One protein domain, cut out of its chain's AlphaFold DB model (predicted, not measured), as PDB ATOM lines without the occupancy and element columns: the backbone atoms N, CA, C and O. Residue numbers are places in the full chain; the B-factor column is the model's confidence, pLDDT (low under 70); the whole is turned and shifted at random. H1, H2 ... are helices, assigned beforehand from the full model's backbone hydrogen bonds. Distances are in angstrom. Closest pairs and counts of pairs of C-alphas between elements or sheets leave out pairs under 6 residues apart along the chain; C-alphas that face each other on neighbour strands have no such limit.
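Overview. This is residues 52 to 133 and 161 to 203 of the 329 residues of the protein "DNA-J chaperone, putative" of Bodo saltans (UniProt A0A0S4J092). What shape does the model have? A long arm, H2, reaches out from a small helical head made of H3 to H7, and H1 sits at the arm's far end, where residues 52 to 59, 62 to 68 and 70 to 84 stick out free. In the head H4 and H5 run side by side in opposite directions, with H7 crosswise at the end where H4 begins and H5 ends. What is it made of, and how large is it? The printed part has 125 residues with seven named helices, H1 to H7 in order, and no named strand, and its class is all helix. It is only just extended, close to loose, with a radius of gyration of the C-alphas of 20.9 A and spans of 69 by 36 by 25 A.

Along the chain. Where do the first helices lie? H1 is residues 52 to 63, 16.4 A long, and begins with C-alpha 52 at (227.044, 237.383, 224.479). H2 is residues 66 to 96, 45.1 A long, and ends with C-alpha 96 at (183.078, 231.863, 208.534). And the others? H3 is residues 99 to 102, 5.1 A long, and H4 is residues 111 to 125, 20.7 A long. H5 is residues 161 to 180, 28.8 A long, and H6 is residues 185 to 188, 5.0 A long. H7 is residues 193 to 201, 12.2 A long, and ends with C-alpha 201 at (190.539, 204.963, 210.488).

Arrangement. What do H1 and H2 meet? H1 touches no helix and is only just apart from H2, at 8.4 A. H2 only just touches H6, with 3 pairs of C-alphas within 8 A, by residues 86 to 90 alone; the closest C-alphas are those of Leu 86 and Leu 185, 6.2 A apart. What does the hub, H5, touch? Its residues 172 to 179 alone touch H3, closest at the C-alphas of Pro 99 and Ala 175, 4.6 A. It touches H4 at a shallow tilt of 9 degrees, opposite ways, closest at the C-alphas of Thr 125 and Tyr 169, 5.9 A. H5 and H6 touch only at the corner, closest at the C-alphas of Met 178 and Tyr 186, 6.7 A. Where is H7? It is about perpendicular to H4, at 79 degrees, and only just touches its residue 111, with 3 pairs of C-alphas within 8 A; the C-alphas of Met 111 and Leu 195 are closest, 6.2 A apart. How are the helix backbones? In H1, H2, H4, H5 and H7 every O i to N i+4 pair is within hydrogen-bond range, and H3 and H6 are too short for such a pair.

Size, cuts and confidence. How far does it reach, and is it cut? The C-alphas farthest apart are those of Ala 55 and Ser 133, 70.6 A. Residues 134 to 160 are not printed, and C-alphas 133 and 161 are 12.2 A apart across the cut. Are any links long, and where is confidence low? Of the links that are printed whole, none is long. The mean pLDDT of the printed part is 86.3, with residues 129 to 133, 161 and 203 under 70.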
ATOM      1  N   ILE A  52     227.164 238.775 224.014       79.88
ATOM      2  CA  ILE A  52     227.044 237.383 224.479       79.88
ATOM      3  C   ILE A  52     226.326 236.522 223.433       79.88
ATOM      4  O   ILE A  52     226.806 235.447 223.085       79.88
ATOM      5  N   THR A  53     225.218 237.006 222.867       82.31
ATOM      6  CA  THR A  53     224.498 236.296 221.798       82.31
ATOM      7  C   THR A  53     225.337 236.133 220.533       82.31
ATOM      8  O   THR A  53     225.239 235.099 219.878       82.31
ATOM      9  N   ILE A  54     226.197 237.101 220.199       86.19
ATOM     10  CA  ILE A  54     227.133 236.977 219.073       86.19
ATOM     11  C   ILE A  54     228.174 235.884 219.362       86.19
ATOM     12  O   ILE A  54     228.400 235.028 218.509       86.19
ATOM     13  N   ALA A  55     228.747 235.862 220.570       85.38
ATOM     14  CA  ALA A  55     229.712 234.841 220.981       85.38
ATOM     15  C   ALA A  55     229.088 233.435 221.006       85.38
ATOM     16  O   ALA A  55     229.625 232.513 220.394       85.38
ATOM     17  N   MET A  56     227.909 233.273 221.615       79.19
ATOM     18  CA  MET A  56     227.176 232.000 221.596       79.19
ATOM     19  C   MET A  56     226.830 231.561 220.175       79.19
ATOM     20  O   MET A  56     226.955 230.385 219.844       79.19
ATOM     21  N   ARG A  57     226.442 232.499 219.305       84.38
ATOM     22  CA  ARG A  57     226.161 232.206 217.898       84.38
ATOM     23  C   ARG A  57     227.416 231.752 217.149       84.38
ATOM     24  O   ARG A  57     227.301 230.865 216.307       84.38
ATOM     25  N   ALA A  58     228.585 232.323 217.434       82.88
ATOM     26  CA  ALA A  58     229.852 231.893 216.844       82.88
ATOM     27  C   ALA A  58     230.238 230.481 217.311       82.88
ATOM     28  O   ALA A  58     230.526 229.622 216.481       82.88
ATOM     29  N   VAL A  59     230.137 230.213 218.617       83.38
ATOM     30  CA  VAL A  59     230.376 228.887 219.210       83.38
ATOM     31  C   VAL A  59     229.422 227.847 218.618       83.38
ATOM     32  O   VAL A  59     229.857 226.798 218.149       83.38
ATOM     33  N   PHE A  60     228.131 228.168 218.525       81.56
ATOM     34  CA  PHE A  60     227.134 227.298 217.904       81.56
ATOM     35  C   PHE A  60     227.428 227.034 216.422       81.56
ATOM     36  O   PHE A  60     227.299 225.905 215.960       81.56
ATOM     37  N   GLN A  61     227.850 228.051 215.662       83.50
ATOM     38  CA  GLN A  61     228.219 227.884 214.253       83.50
ATOM     39  C   GLN A  61     229.493 227.059 214.053       83.50
ATOM     40  O   GLN A  61     229.595 226.387 213.028       83.50
ATOM     41  N   ALA A  62     230.435 227.116 214.998       79.31
ATOM     42  CA  ALA A  62     231.657 226.321 214.974       79.31
ATOM     43  C   ALA A  62     231.392 224.852 215.341       79.31
ATOM     44  O   ALA A  62     231.943 223.953 214.713       79.31
ATOM     45  N   LEU A  63     230.511 224.604 216.316       79.50
ATOM     46  CA  LEU A  63     230.163 223.259 216.785       79.50
ATOM     47  C   LEU A  63     229.164 222.531 215.872       79.50
ATOM     48  O   LEU A  63     229.190 221.306 215.791       79.50
ATOM     49  N   MET A  64     228.268 223.251 215.187       73.69
ATOM     50  CA  MET A  64     227.251 222.633 214.331       73.69
ATOM     51  C   MET A  64     227.792 222.308 212.928       73.69
ATOM     52  O   MET A  64     228.011 223.228 212.127       73.69
ATOM     53  N   PRO A  65     227.897 221.021 212.541       82.44
ATOM     54  CA  PRO A  65     228.298 220.648 211.192       82.44
ATOM     55  C   PRO A  65     227.335 221.221 210.142       82.44
ATOM     56  O   PRO A  65     226.119 221.312 210.342       82.44
ATOM     57  N   ASN A  66     227.881 221.588 208.979       82.81
ATOM     58  CA  ASN A  66     227.158 222.272 207.895       82.81
ATOM     59  C   ASN A  66     225.868 221.546 207.468       82.81
ATOM     60  O   ASN A  66     224.880 222.191 207.112       82.81
ATOM     61  N   GLY A  67     225.852 220.210 207.539       80.50
ATOM     62  CA  GLY A  67     224.678 219.393 207.226       80.50
ATOM     63  C   GLY A  67     223.518 219.569 208.213       80.50
ATOM     64  O   GLY A  67     222.364 219.635 207.788       80.50
ATOM     65  N   LEU A  68     223.803 219.708 209.513       78.31
ATOM     66  CA  LEU A  68     222.772 219.944 210.532       78.31
ATOM     67  C   LEU A  68     222.163 221.339 210.396       78.31
ATOM     68  O   LEU A  68     220.951 221.481 210.520       78.31
ATOM     69  N   ARG A  69     222.972 222.348 210.048       81.88
ATOM     70  CA  ARG A  69     222.483 223.718 209.821       81.88
ATOM     71  C   ARG A  69     221.462 223.787 208.686       81.88
ATOM     72  O   ARG A  69     220.391 224.356 208.870       81.88
ATOM     73  N   LYS A  70     221.756 223.150 207.546       85.25
ATOM     74  CA  LYS A  70     220.818 223.086 206.410       85.25
ATOM     75  C   LYS A  70     219.522 222.366 206.784       85.25
ATOM     76  O   LYS A  70     218.448 222.869 206.482       85.25
ATOM     77  N   ARG A  71     219.615 221.228 207.483       85.69
ATOM     78  CA  ARG A  71     218.437 220.471 207.946       85.69
ATOM     79  C   ARG A  71     217.590 221.245 208.954       85.69
ATOM     80  O   ARG A  71     216.371 221.124 208.942       85.69
ATOM     81  N   LEU A  72     218.224 222.008 209.840       85.19
ATOM     82  CA  LEU A  72     217.514 222.839 210.805       85.19
ATOM     83  C   LEU A  72     216.780 223.978 210.091       85.19
ATOM     84  O   LEU A  72     215.602 224.185 210.351       85.19
ATOM     85  N   ALA A  73     217.444 224.657 209.153       85.62
ATOM     86  CA  ALA A  73     216.840 225.737 208.378       85.62
ATOM     87  C   ALA A  73     215.619 225.260 207.577       85.62
ATOM     88  O   ALA A  73     214.569 225.890 207.647       85.62
ATOM     89  N   THR A  74     215.712 224.113 206.893       88.31
ATOM     90  CA  THR A  74     214.567 223.563 206.149       88.31
ATOM     91  C   THR A  74     213.420 223.154 207.069       88.31
ATOM     92  O   THR A  74     212.264 223.393 206.741       88.31
ATOM     93  N   ARG A  75     213.715 222.584 208.247       86.81
ATOM     94  CA  ARG A  75     212.687 222.268 209.252       86.81
ATOM     95  C   ARG A  75     212.027 223.515 209.827       86.81
ATOM     96  O   ARG A  75     210.816 223.511 210.008       86.81
ATOM     97  N   MET A  76     212.798 224.565 210.106       87.31
ATOM     98  CA  MET A  76     212.250 225.837 210.584       87.31
ATOM     99  C   MET A  76     211.384 226.500 209.518       87.31
ATOM    100  O   MET A  76     210.306 226.974 209.846       87.31
ATOM    101  N   GLN A  77     211.811 226.480 208.253       92.19
ATOM    102  CA  GLN A  77     211.018 227.005 207.145       92.19
ATOM    103  C   GLN A  77     209.700 226.238 206.986       92.19
ATOM    104  O   GLN A  77     208.644 226.856 206.988       92.19
ATOM    105  N   ALA A  78     209.743 224.903 206.952       89.19
ATOM    106  CA  ALA A  78     208.530 224.085 206.890       89.19
ATOM    107  C   ALA A  78     207.619 224.303 208.115       89.19
ATOM    108  O   ALA A  78     206.396 224.271 208.007       89.19
ATOM    109  N   GLY A  79     208.212 224.542 209.290       89.25
ATOM    110  CA  GLY A  79     207.480 224.916 210.497       89.25
ATOM    111  C   GLY A  79     206.784 226.271 210.366       89.25
ATOM    112  O   GLY A  79     205.617 226.377 210.717       89.25
ATOM    113  N   LEU A  80     207.472 227.283 209.830       91.88
ATOM    114  CA  LEU A  80     206.911 228.615 209.587       91.88
ATOM    115  C   LEU A  80     205.788 228.586 208.549       91.88
ATOM    116  O   LEU A  80     204.742 229.174 208.789       91.88
ATOM    117  N   GLU A  81     205.970 227.858 207.445       92.12
ATOM    118  CA  GLU A  81     204.928 227.653 206.429       92.12
ATOM    119  C   GLU A  81     203.686 226.997 207.047       92.12
ATOM    120  O   GLU A  81     202.564 227.450 206.836       92.12
ATOM    121  N   LYS A  82     203.884 225.992 207.909       90.50
ATOM    122  CA  LYS A  82     202.784 225.357 208.640       90.50
ATOM    123  C   LYS A  82     202.081 226.318 209.606       90.50
ATOM    124  O   LYS A  82     200.865 226.242 209.746       90.50
ATOM    125  N   VAL A  83     202.820 227.190 210.293       92.06
ATOM    126  CA  VAL A  83     202.231 228.195 211.196       92.06
ATOM    127  C   VAL A  83     201.413 229.219 210.410       92.06
ATOM    128  O   VAL A  83     200.287 229.497 210.808       92.06
ATOM    129  N   ASP A  84     201.928 229.709 209.281       94.00
ATOM    130  CA  ASP A  84     201.213 230.631 208.390       94.00
ATOM    131  C   ASP A  84     199.921 229.992 207.840       94.00
ATOM    132  O   ASP A  84     198.850 230.603 207.843       94.00
ATOM    133  N   ASP A  85     199.966 228.712 207.457       92.31
ATOM    134  CA  ASP A  85     198.772 227.969 207.040       92.31
ATOM    135  C   ASP A  85     197.737 227.821 208.169       92.31
ATOM    136  O   ASP A  85     196.535 227.973 207.931       92.31
ATOM    137  N   LEU A  86     198.175 227.558 209.404       92.25
ATOM    138  CA  LEU A  86     197.284 227.488 210.566       92.25
ATOM    139  C   LEU A  86     196.707 228.860 210.933       92.25
ATOM    140  O   LEU A  86     195.545 228.946 211.329       92.25
ATOM    141  N   GLU A  87     197.474 229.936 210.774       94.81
ATOM    142  CA  GLU A  87     197.002 231.302 210.995       94.81
ATOM    143  C   GLU A  87     195.927 231.689 209.973       94.81
ATOM    144  O   GLU A  87     194.864 232.187 210.353       94.81
ATOM    145  N   LYS A  88     196.130 231.359 208.691       94.25
ATOM    146  CA  LYS A  88     195.106 231.514 207.643       94.25
ATOM    147  C   LYS A  88     193.841 230.730 207.968       94.25
ATOM    148  O   LYS A  88     192.743 231.270 207.842       94.25
ATOM    149  N   GLN A  89     193.979 229.484 208.423       93.94
ATOM    150  CA  GLN A  89     192.842 228.671 208.859       93.94
ATOM    151  C   GLN A  89     192.120 229.292 210.061       93.94
ATOM    152  O   GLN A  89     190.895 229.330 210.077       93.94
ATOM    153  N   ASN A  90     192.848 229.827 211.042       94.62
ATOM    154  CA  ASN A  90     192.262 230.510 212.197       94.62
ATOM    155  C   ASN A  90     191.489 231.766 211.774       94.62
ATOM    156  O   ASN A  90     190.347 231.963 212.185       94.62
ATOM    157  N   MET A  91     192.075 232.599 210.909       94.94
ATOM    158  CA  MET A  91     191.391 233.769 210.352       94.94
ATOM    159  C   MET A  91     190.131 233.371 209.576       94.94
ATOM    160  O   MET A  91     189.092 234.016 209.719       94.94
ATOM    161  N   TRP A  92     190.199 232.287 208.801       95.19
ATOM    162  CA  TRP A  92     189.049 231.754 208.077       95.19
ATOM    163  C   TRP A  92     187.943 231.281 209.032       95.19
ATOM    164  O   TRP A  92     186.797 231.698 208.881       95.19
ATOM    165  N   LEU A  93     188.283 230.499 210.064       94.44
ATOM    166  CA  LEU A  93     187.333 230.011 211.076       94.44
ATOM    167  C   LEU A  93     186.692 231.156 211.865       94.44
ATOM    168  O   LEU A  93     185.496 231.122 212.133       94.44
ATOM    169  N   ARG A  94     187.452 232.204 212.201       94.94
ATOM    170  CA  ARG A  94     186.908 233.404 212.861       94.94
ATOM    171  C   ARG A  94     185.899 234.145 211.988       94.94
ATOM    172  O   ARG A  94     184.976 234.751 212.520       94.94
ATOM    173  N   ARG A  95     186.087 234.120 210.666       95.31
ATOM    174  CA  ARG A  95     185.225 234.821 209.708       95.31
ATOM    175  C   ARG A  95     183.980 234.022 209.326       95.31
ATOM    176  O   ARG A  95     182.917 234.616 209.190       95.31
ATOM    177  N   HIS A  96     184.122 232.716 209.113       93.50
ATOM    178  CA  HIS A  96     183.078 231.863 208.534       93.50
ATOM    179  C   HIS A  96     182.485 230.845 209.521       93.50
ATOM    180  O   HIS A  96     181.425 230.291 209.251       93.50
ATOM    181  N   GLY A  97     183.123 230.617 210.671       93.31
ATOM    182  CA  GLY A  97     182.685 229.641 211.669       93.31
ATOM    183  C   GLY A  97     183.122 228.208 211.349       93.31
ATOM    184  O   GLY A  97     184.200 227.977 210.803       93.31
ATOM    185  N   SER A  98     182.294 227.234 211.738       93.81
ATOM    186  CA  SER A  98     182.551 225.805 211.506       93.81
ATOM    187  C   SER A  98     182.507 225.480 210.002       93.81
ATOM    188  O   SER A  98     181.522 225.825 209.344       93.81
ATOM    189  N   PRO A  99     183.507 224.774 209.436       94.50
ATOM    190  CA  PRO A  99     183.467 224.319 208.048       94.50
ATOM    191  C   PRO A  99     182.235 223.460 207.730       94.50
ATOM    192  O   PRO A  99     181.709 223.536 206.621       94.50
ATOM    193  N   LEU A 100     181.746 222.677 208.701       93.88
ATOM    194  CA  LEU A 100     180.526 221.877 208.549       93.88
ATOM    195  C   LEU A 100     179.279 222.764 208.477       93.88
ATOM    196  O   LEU A 100     178.438 222.551 207.606       93.88
ATOM    197  N   ALA A 101     179.217 223.825 209.288       93.75
ATOM    198  CA  ALA A 101     178.127 224.799 209.235       93.75
ATOM    199  C   ALA A 101     178.068 225.530 207.883       93.75
ATOM    200  O   ALA A 101     176.981 225.737 207.351       93.75
ATOM    201  N   VAL A 102     179.223 225.846 207.282       94.00
ATOM    202  CA  VAL A 102     179.298 226.438 205.930       94.00
ATOM    203  C   VAL A 102     178.718 225.500 204.862       94.00
ATOM    204  O   VAL A 102     178.093 225.965 203.914       94.00
ATOM    205  N   MET A 103     178.866 224.182 205.024       93.25
ATOM    206  CA  MET A 103     178.265 223.176 204.135       93.25
ATOM    207  C   MET A 103     176.806 222.823 204.500       93.25
ATOM    208  O   MET A 103     176.164 222.028 203.805       93.25
ATOM    209  N   GLY A 104     176.268 223.403 205.579       93.50
ATOM    210  CA  GLY A 104     174.937 223.096 206.106       93.50
ATOM    211  C   GLY A 104     174.830 221.707 206.744       93.50
ATOM    212  O   GLY A 104     173.754 221.115 206.731       93.50
ATOM    213  N   LEU A 105     175.941 221.169 207.251       94.56
ATOM    214  CA  LEU A 105     176.018 219.860 207.896       94.56
ATOM    215  C   LEU A 105     176.081 219.989 209.424       94.56
ATOM    216  O   LEU A 105     176.619 220.978 209.930       94.56
ATOM    217  N   PRO A 106     175.571 218.991 210.166       93.31
ATOM    218  CA  PRO A 106     175.745 218.929 211.612       93.31
ATOM    219  C   PRO A 106     177.202 218.624 211.991       93.31
ATOM    220  O   PRO A 106     177.945 218.026 211.213       93.31
ATOM    221  N   ASP A 107     177.595 218.963 213.223       88.44
ATOM    222  CA  ASP A 107     178.975 218.772 213.712       88.44
ATOM    223  C   ASP A 107     179.415 217.292 213.800       88.44
ATOM    224  O   ASP A 107     180.606 216.991 213.862       88.44
ATOM    225  N   HIS A 108     178.457 216.363 213.773       88.88
ATOM    226  CA  HIS A 108     178.656 214.910 213.807       88.88
ATOM    227  C   HIS A 108     178.466 214.240 212.432       88.88
ATOM    228  O   HIS A 108     178.261 213.032 212.348       88.88
ATOM    229  N   ALA A 109     178.495 215.006 211.338       91.25
ATOM    230  CA  ALA A 109     178.357 214.439 210.000       91.25
ATOM    231  C   ALA A 109     179.487 213.442 209.688       91.25
ATOM    232  O   ALA A 109     180.668 213.705 209.942       91.25
ATOM    233  N   SER A 110     179.126 212.313 209.079       91.88
ATOM    234  CA  SER A 110     180.094 211.306 208.631       91.88
ATOM    235  C   SER A 110     180.918 211.800 207.431       91.88
ATOM    236  O   SER A 110     180.488 212.677 206.674       91.88
ATOM    237  N   MET A 111     182.094 211.211 207.169       90.94
ATOM    238  CA  MET A 111     182.876 211.587 205.978       90.94
ATOM    239  C   MET A 111     182.095 211.391 204.670       90.94
ATOM    240  O   MET A 111     182.295 212.139 203.708       90.94
ATOM    241  N   ALA A 112     181.239 210.368 204.609       91.50
ATOM    242  CA  ALA A 112     180.426 210.068 203.436       91.50
ATOM    243  C   ALA A 112     179.388 211.169 203.171       91.50
ATOM    244  O   ALA A 112     179.220 211.594 202.023       91.50
ATOM    245  N   GLU A 113     178.755 211.681 204.228       93.00
ATOM    246  CA  GLU A 113     177.827 212.811 204.151       93.00
ATOM    247  C   GLU A 113     178.538 214.086 203.710       93.00
ATOM    248  O   GLU A 113     178.075 214.744 202.780       93.00
ATOM    249  N   VAL A 114     179.709 214.387 204.286       93.88
ATOM    250  CA  VAL A 114     180.501 215.568 203.901       93.88
ATOM    251  C   VAL A 114     180.868 215.530 202.416       93.88
ATOM    252  O   VAL A 114     180.725 216.531 201.717       93.88
ATOM    253  N   ARG A 115     181.300 214.373 201.895       93.94
ATOM    254  CA  ARG A 115     181.642 214.219 200.467       93.94
ATOM    255  C   ARG A 115     180.434 214.361 199.554       93.94
ATOM    256  O   ARG A 115     180.544 215.003 198.513       93.94
ATOM    257  N   THR A 116     179.313 213.751 199.930       95.31
ATOM    258  CA  THR A 116     178.070 213.819 199.151       95.31
ATOM    259  C   THR A 116     177.578 215.259 199.088       95.31
ATOM    260  O   THR A 116     177.409 215.805 198.003       95.31
ATOM    261  N   ARG A 117     177.491 215.924 200.244       94.25
ATOM    262  CA  ARG A 117     177.026 217.305 200.331       94.25
ATOM    263  C   ARG A 117     177.939 218.286 199.605       94.25
ATOM    264  O   ARG A 117     177.450 219.180 198.926       94.25
ATOM    265  N   TYR A 118     179.255 218.114 199.717       94.00
ATOM    266  CA  TYR A 118     180.216 218.928 198.976       94.00
ATOM    267  C   TYR A 118     180.041 218.773 197.463       94.00
ATOM    268  O   TYR A 118     180.056 219.767 196.744       94.00
ATOM    269  N   ARG A 119     179.833 217.543 196.976       93.56
ATOM    270  CA  ARG A 119     179.578 217.290 195.553       93.56
ATOM    271  C   ARG A 119     178.325 218.016 195.071       93.56
ATOM    272  O   ARG A 119     178.382 218.631 194.011       93.56
ATOM    273  N   ASP A 120     177.242 217.966 195.841       93.00
ATOM    274  CA  ASP A 120     175.992 218.652 195.500       93.00
ATOM    275  C   ASP A 120     176.197 220.175 195.460       93.00
ATOM    276  O   ASP A 120     175.889 220.819 194.459       93.00
ATOM    277  N   LEU A 121     176.837 220.739 196.491       90.06
ATOM    278  CA  LEU A 121     177.109 222.176 196.581       90.06
ATOM    279  C   LEU A 121     178.057 222.677 195.483       90.06
ATOM    280  O   LEU A 121     177.880 223.787 194.989       90.06
ATOM    281  N   ILE A 122     179.051 221.888 195.061       90.00
ATOM    282  CA  ILE A 122     179.896 222.256 193.915       90.00
ATOM    283  C   ILE A 122     179.058 222.343 192.646       90.00
ATOM    284  O   ILE A 122     179.221 223.286 191.886       90.00
ATOM    285  N   LEU A 123     178.184 221.369 192.389       87.94
ATOM    286  CA  LEU A 123     177.377 221.375 191.168       87.94
ATOM    287  C   LEU A 123     176.464 222.606 191.105       87.94
ATOM    288  O   LEU A 123     176.253 223.144 190.017       87.94
ATOM    289  N   GLU A 124     175.991 223.073 192.261       84.50
ATOM    290  CA  GLU A 124     175.188 224.290 192.406       84.50
ATOM    291  C   GLU A 124     176.008 225.585 192.260       84.50
ATOM    292  O   GLU A 124     175.533 226.535 191.640       84.50
ATOM    293  N   THR A 125     177.228 225.634 192.806       82.06
ATOM    294  CA  THR A 125     178.037 226.868 192.925       82.06
ATOM    295  C   THR A 125     179.129 227.024 191.866       82.06
ATOM    296  O   THR A 125     179.734 228.090 191.749       82.06
ATOM    297  N   HIS A 126     179.430 225.982 191.090       78.25
ATOM    298  CA  HIS A 126     180.532 226.026 190.136       78.25
ATOM    299  C   HIS A 126     180.188 226.918 188.927       78.25
ATOM    300  O   HIS A 126     179.125 226.750 188.318       78.25
ATOM    301  N   PRO A 127     181.100 227.821 188.511       71.94
ATOM    302  CA  PRO A 127     180.821 228.836 187.487       71.94
ATOM    303  C   PRO A 127     180.448 228.255 186.114       71.94
ATOM    304  O   PRO A 127     179.756 228.914 185.338       71.94
ATOM    305  N   ASP A 128     180.870 227.019 185.822       73.81
ATOM    306  CA  ASP A 128     180.567 226.338 184.553       73.81
ATOM    307  C   ASP A 128     179.281 225.493 184.576       73.81
ATOM    308  O   ASP A 128     178.752 225.174 183.511       73.81
ATOM    309  N   THR A 129     178.780 225.094 185.753       68.25
ATOM    310  CA  THR A 129     177.583 224.231 185.868       68.25
ATOM    311  C   THR A 129     176.365 224.963 186.411       68.25
ATOM    312  O   THR A 129     175.252 224.454 186.267       68.25
ATOM    313  N   ALA A 130     176.549 226.152 186.989       61.88
ATOM    314  CA  ALA A 130     175.451 226.976 187.464       61.88
ATOM    315  C   ALA A 130     174.478 227.289 186.306       61.88
ATOM    316  O   ALA A 130     174.900 227.761 185.240       61.88
ATOM    317  N   PRO A 131     173.166 227.025 186.464       58.28
ATOM    318  CA  PRO A 131     172.195 227.288 185.417       58.28
ATOM    319  C   PRO A 131     172.195 228.781 185.070       58.28
ATOM    320  O   PRO A 131     172.146 229.648 185.942       58.28
ATOM    321  N   ALA A 132     172.181 229.093 183.772       52.88
ATOM    322  CA  ALA A 132     172.190 230.463 183.249       52.88
ATOM    323  C   ALA A 132     171.044 231.365 183.772       52.88
ATOM    324  O   ALA A 132     171.070 232.574 183.533       52.88
ATOM    325  N   SER A 133     170.061 230.821 184.507       48.56
ATOM    326  CA  SER A 133     168.990 231.599 185.137       48.56
ATOM    327  C   SER A 133     169.477 232.536 186.245       48.56
ATOM    328  O   SER A 133     168.806 233.531 186.502       48.56
ATOM    329  N   ALA A 161     178.377 239.757 190.099       65.44
ATOM    330  CA  ALA A 161     177.736 238.452 190.285       65.44
ATOM    331  C   ALA A 161     178.743 237.305 190.094       65.44
ATOM    332  O   ALA A 161     178.895 236.470 190.977       65.44
ATOM    333  N   GLU A 162     179.530 237.344 189.015       72.00
ATOM    334  CA  GLU A 162     180.565 236.339 188.753       72.00
ATOM    335  C   GLU A 162     181.651 236.322 189.848       72.00
ATOM    336  O   GLU A 162     182.103 235.258 190.268       72.00
ATOM    337  N   GLN A 163     182.029 237.488 190.388       73.94
ATOM    338  CA  GLN A 163     182.942 237.579 191.536       73.94
ATOM    339  C   GLN A 163     182.358 236.996 192.830       73.94
ATOM    340  O   GLN A 163     183.116 236.449 193.634       73.94
ATOM    341  N   ARG A 164     181.041 237.108 193.053       75.12
ATOM    342  CA  ARG A 164     180.375 236.514 194.222       75.12
ATOM    343  C   ARG A 164     180.373 234.995 194.130       75.12
ATOM    344  O   ARG A 164     180.860 234.364 195.066       75.12
ATOM    345  N   ASP A 165     179.973 234.440 192.992       75.69
ATOM    346  CA  ASP A 165     179.925 232.990 192.777       75.69
ATOM    347  C   ASP A 165     181.328 232.360 192.909       75.69
ATOM    348  O   ASP A 165     181.517 231.356 193.596       75.69
ATOM    349  N   LEU A 166     182.363 233.018 192.361       78.56
ATOM    350  CA  LEU A 166     183.765 232.613 192.539       78.56
ATOM    351  C   LEU A 166     184.216 232.654 194.007       78.56
ATOM    352  O   LEU A 166     184.988 231.798 194.451       78.56
ATOM    353  N   SER A 167     183.756 233.651 194.767       84.00
ATOM    354  CA  SER A 167     184.090 233.773 196.188       84.00
ATOM    355  C   SER A 167     183.413 232.692 197.034       84.00
ATOM    356  O   SER A 167     184.064 232.118 197.907       84.00
ATOM    357  N   GLU A 168     182.154 232.358 196.740       86.44
ATOM    358  CA  GLU A 168     181.403 231.296 197.418       86.44
ATOM    359  C   GLU A 168     182.011 229.925 197.132       86.44
ATOM    360  O   GLU A 168     182.272 229.157 198.062       86.44
ATOM    361  N   TYR A 169     182.362 229.663 195.871       88.50
ATOM    362  CA  TYR A 169     183.070 228.451 195.481       88.50
ATOM    363  C   TYR A 169     184.402 228.291 196.234       88.50
ATOM    364  O   TYR A 169     184.696 227.223 196.776       88.50
ATOM    365  N   HIS A 170     185.200 229.360 196.346       90.50
ATOM    366  CA  HIS A 170     186.470 229.313 197.076       90.50
ATOM    367  C   HIS A 170     186.274 229.079 198.585       90.50
ATOM    368  O   HIS A 170     187.049 228.348 199.215       90.50
ATOM    369  N   ILE A 171     185.241 229.683 199.183       93.38
ATOM    370  CA  ILE A 171     184.874 229.456 200.588       93.38
ATOM    371  C   ILE A 171     184.512 227.982 200.797       93.38
ATOM    372  O   ILE A 171     185.045 227.355 201.713       93.38
ATOM    373  N   LEU A 172     183.684 227.414 199.919       93.62
ATOM    374  CA  LEU A 172     183.263 226.017 199.982       93.62
ATOM    375  C   LEU A 172     184.444 225.048 199.818       93.62
ATOM    376  O   LEU A 172     184.587 224.101 200.592       93.62
ATOM    377  N   GLN A 173     185.334 225.307 198.856       94.00
ATOM    378  CA  GLN A 173     186.531 224.496 198.633       94.00
ATOM    379  C   GLN A 173     187.466 224.522 199.851       94.00
ATOM    380  O   GLN A 173     188.023 223.491 200.241       94.00
ATOM    381  N   THR A 174     187.613 225.692 200.479       94.50
ATOM    382  CA  THR A 174     188.410 225.849 201.701       94.50
ATOM    383  C   THR A 174     187.769 225.101 202.871       94.50
ATOM    384  O   THR A 174     188.466 224.363 203.566       94.50
ATOM    385  N   ALA A 175     186.448 225.214 203.043       94.75
ATOM    386  CA  ALA A 175     185.700 224.508 204.081       94.75
ATOM    387  C   ALA A 175     185.852 222.984 203.954       94.75
ATOM    388  O   ALA A 175     186.202 222.307 204.922       94.75
ATOM    389  N   TYR A 176     185.672 222.447 202.745       95.12
ATOM    390  CA  TYR A 176     185.837 221.021 202.475       95.12
ATOM    391  C   TYR A 176     187.267 220.543 202.738       95.12
ATOM    392  O   TYR A 176     187.468 219.514 203.386       95.12
ATOM    393  N   LYS A 177     188.271 221.309 202.289       94.62
ATOM    394  CA  LYS A 177     189.682 221.000 202.551       94.62
ATOM    395  C   LYS A 177     189.960 220.932 204.055       94.62
ATOM    396  O   LYS A 177     190.526 219.951 204.525       94.62
ATOM    397  N   MET A 178     189.507 221.925 204.822       93.19
ATOM    398  CA  MET A 178     189.679 221.945 206.279       93.19
ATOM    399  C   MET A 178     188.942 220.797 206.979       93.19
ATOM    400  O   MET A 178     189.467 220.251 207.946       93.19
ATOM    401  N   ALA A 179     187.763 220.404 206.490       93.00
ATOM    402  CA  ALA A 179     187.006 219.279 207.036       93.00
ATOM    403  C   ALA A 179     187.674 217.919 206.752       93.00
ATOM    404  O   ALA A 179     187.610 217.027 207.594       93.00
ATOM    405  N   MET A 180     188.331 217.752 205.601       91.56
ATOM    406  CA  MET A 180     188.948 216.481 205.187       91.56
ATOM    407  C   MET A 180     190.414 216.320 205.616       91.56
ATOM    408  O   MET A 180     190.904 215.190 205.691       91.56
ATOM    409  N   ASP A 181     191.122 217.415 205.893       90.44
ATOM    410  CA  ASP A 181     192.515 217.377 206.341       90.44
ATOM    411  C   ASP A 181     192.596 217.154 207.865       90.44
ATOM    412  O   ASP A 181     192.259 218.063 208.620       90.44
ATOM    413  N   PRO A 182     193.104 216.005 208.361       88.81
ATOM    414  CA  PRO A 182     193.155 215.716 209.803       88.81
ATOM    415  C   PRO A 182     194.124 216.623 210.573       88.81
ATOM    416  O   PRO A 182     194.025 216.746 211.790       88.81
ATOM    417  N   ASP A 183     195.065 217.245 209.862       89.31
ATOM    418  CA  ASP A 183     196.030 218.186 210.426       89.31
ATOM    419  C   ASP A 183     195.488 219.624 210.476       89.31
ATOM    420  O   ASP A 183     196.205 220.522 210.924       89.31
ATOM    421  N   SER A 184     194.258 219.868 210.008       92.19
ATOM    422  CA  SER A 184     193.650 221.196 210.045       92.19
ATOM    423  C   SER A 184     193.368 221.648 211.480       92.19
ATOM    424  O   SER A 184     193.143 220.846 212.390       92.19
ATOM    425  N   LEU A 185     193.342 222.964 211.684       91.94
ATOM    426  CA  LEU A 185     193.064 223.567 212.987       91.94
ATOM    427  C   LEU A 185     191.670 223.185 213.520       91.94
ATOM    428  O   LEU A 185     191.457 223.141 214.729       91.94
ATOM    429  N   TYR A 186     190.728 222.874 212.624       90.50
ATOM    430  CA  TYR A 186     189.371 222.466 212.986       90.50
ATOM    431  C   TYR A 186     189.352 221.154 213.787       90.50
ATOM    432  O   TYR A 186     188.698 221.073 214.826       90.50
ATOM    433  N   HIS A 187     190.129 220.157 213.357       89.94
ATOM    434  CA  HIS A 187     190.242 218.875 214.060       89.94
ATOM    435  C   HIS A 187     191.101 218.966 215.320       89.94
ATOM    436  O   HIS A 187     190.795 218.323 216.322       89.94
ATOM    437  N   GLN A 188     192.143 219.805 215.305       88.19
ATOM    438  CA  GLN A 188     193.006 220.023 216.474       88.19
ATOM    439  C   GLN A 188     192.253 220.633 217.664       88.19
ATOM    440  O   GLN A 188     192.584 220.334 218.808       88.19
ATOM    441  N   ASN A 189     191.217 221.434 217.404       87.56
ATOM    442  CA  ASN A 189     190.373 222.027 218.441       87.56
ATOM    443  C   ASN A 189     189.296 221.070 218.981       87.56
ATOM    444  O   ASN A 189     188.463 221.486 219.785       87.56
ATOM    445  N   SER A 190     189.305 219.787 218.591       79.31
ATOM    446  CA  SER A 190     188.318 218.775 219.014       79.31
ATOM    447  C   SER A 190     186.866 219.102 218.626       79.31
ATOM    448  O   SER A 190     185.932 218.553 219.203       79.31
ATOM    449  N   SER A 191     186.657 219.952 217.615       79.75
ATOM    450  CA  SER A 191     185.317 220.390 217.203       79.75
ATOM    451  C   SER A 191     184.482 219.301 216.511       79.75
ATOM    452  O   SER A 191     183.264 219.426 216.479       79.75
ATOM    453  N   ALA A 192     185.104 218.244 215.970       79.81
ATOM    454  CA  ALA A 192     184.420 217.132 215.293       79.81
ATOM    455  C   ALA A 192     185.137 215.782 215.538       79.81
ATOM    456  O   ALA A 192     185.853 215.279 214.663       79.81
ATOM    457  N   PRO A 193     184.991 215.179 216.735       84.19
ATOM    458  CA  PRO A 193     185.729 213.970 217.110       84.19
ATOM    459  C   PRO A 193     185.338 212.740 216.277       84.19
ATOM    460  O   PRO A 193     186.199 211.919 215.955       84.19
ATOM    461  N   GLU A 194     184.065 212.622 215.885       84.06
ATOM    462  CA  GLU A 194     183.573 211.505 215.068       84.06
ATOM    463  C   GLU A 194     184.175 211.541 213.662       84.06
ATOM    464  O   GLU A 194     184.774 210.556 213.222       84.06
ATOM    465  N   LEU A 195     184.142 212.709 213.011       84.94
ATOM    466  CA  LEU A 195     184.750 212.922 211.698       84.94
ATOM    467  C   LEU A 195     186.265 212.648 211.730       84.94
ATOM    468  O   LEU A 195     186.794 211.981 210.842       84.94
ATOM    469  N   TYR A 196     186.967 213.093 212.778       85.38
ATOM    470  CA  TYR A 196     188.396 212.811 212.954       85.38
ATOM    471  C   TYR A 196     188.692 211.309 213.092       85.38
ATOM    472  O   TYR A 196     189.639 210.785 212.488       85.38
ATOM    473  N   SER A 197     187.883 210.596 213.879       83.94
ATOM    474  CA  SER A 197     188.041 209.153 214.072       83.94
ATOM    475  C   SER A 197     187.870 208.384 212.757       83.94
ATOM    476  O   SER A 197     188.667 207.494 212.454       83.94
ATOM    477  N   ASP A 198     186.921 208.804 211.924       85.44
ATOM    478  CA  ASP A 198     186.639 208.194 210.629       85.44
ATOM    479  C   ASP A 198     187.772 208.477 209.617       85.44
ATOM    480  O   ASP A 198     188.310 207.562 208.980       85.44
ATOM    481  N   ILE A 199     188.252 209.730 209.543       85.12
ATOM    482  CA  ILE A 199     189.392 210.127 208.690       85.12
ATOM    483  C   ILE A 199     190.653 209.328 209.046       85.12
ATOM    484  O   ILE A 199     191.379 208.851 208.163       85.12
ATOM    485  N   THR A 200     190.939 209.174 210.339       82.88
ATOM    486  CA  THR A 200     192.134 208.453 210.801       82.88
ATOM    487  C   THR A 200     192.011 206.940 210.625       82.88
ATOM    488  O   THR A 200     193.014 206.289 210.304       82.88
ATOM    489  N   ALA A 201     190.808 206.375 210.755       82.44
ATOM    490  CA  ALA A 201     190.539 204.963 210.488       82.44
ATOM    491  C   ALA A 201     190.751 204.606 209.006       82.44
ATOM    492  O   ALA A 201     191.355 203.579 208.692       82.44
ATOM    493  N   HIS A 202     190.335 205.478 208.084       75.88
ATOM    494  CA  HIS A 202     190.484 205.269 206.640       75.88
ATOM    495  C   HIS A 202     191.897 205.514 206.081       75.88
ATOM    496  O   HIS A 202     192.140 205.247 204.902       75.88
ATOM    497  N   ARG A 203     192.867 205.962 206.896       69.19
ATOM    498  CA  ARG A 203     194.244 206.261 206.450       69.19
ATOM    499  C   ARG A 203     195.304 205.324 207.069       69.19
ATOM    500  O   ARG A 203     196.286 205.797 207.652       69.19
TER     501      ARG A 203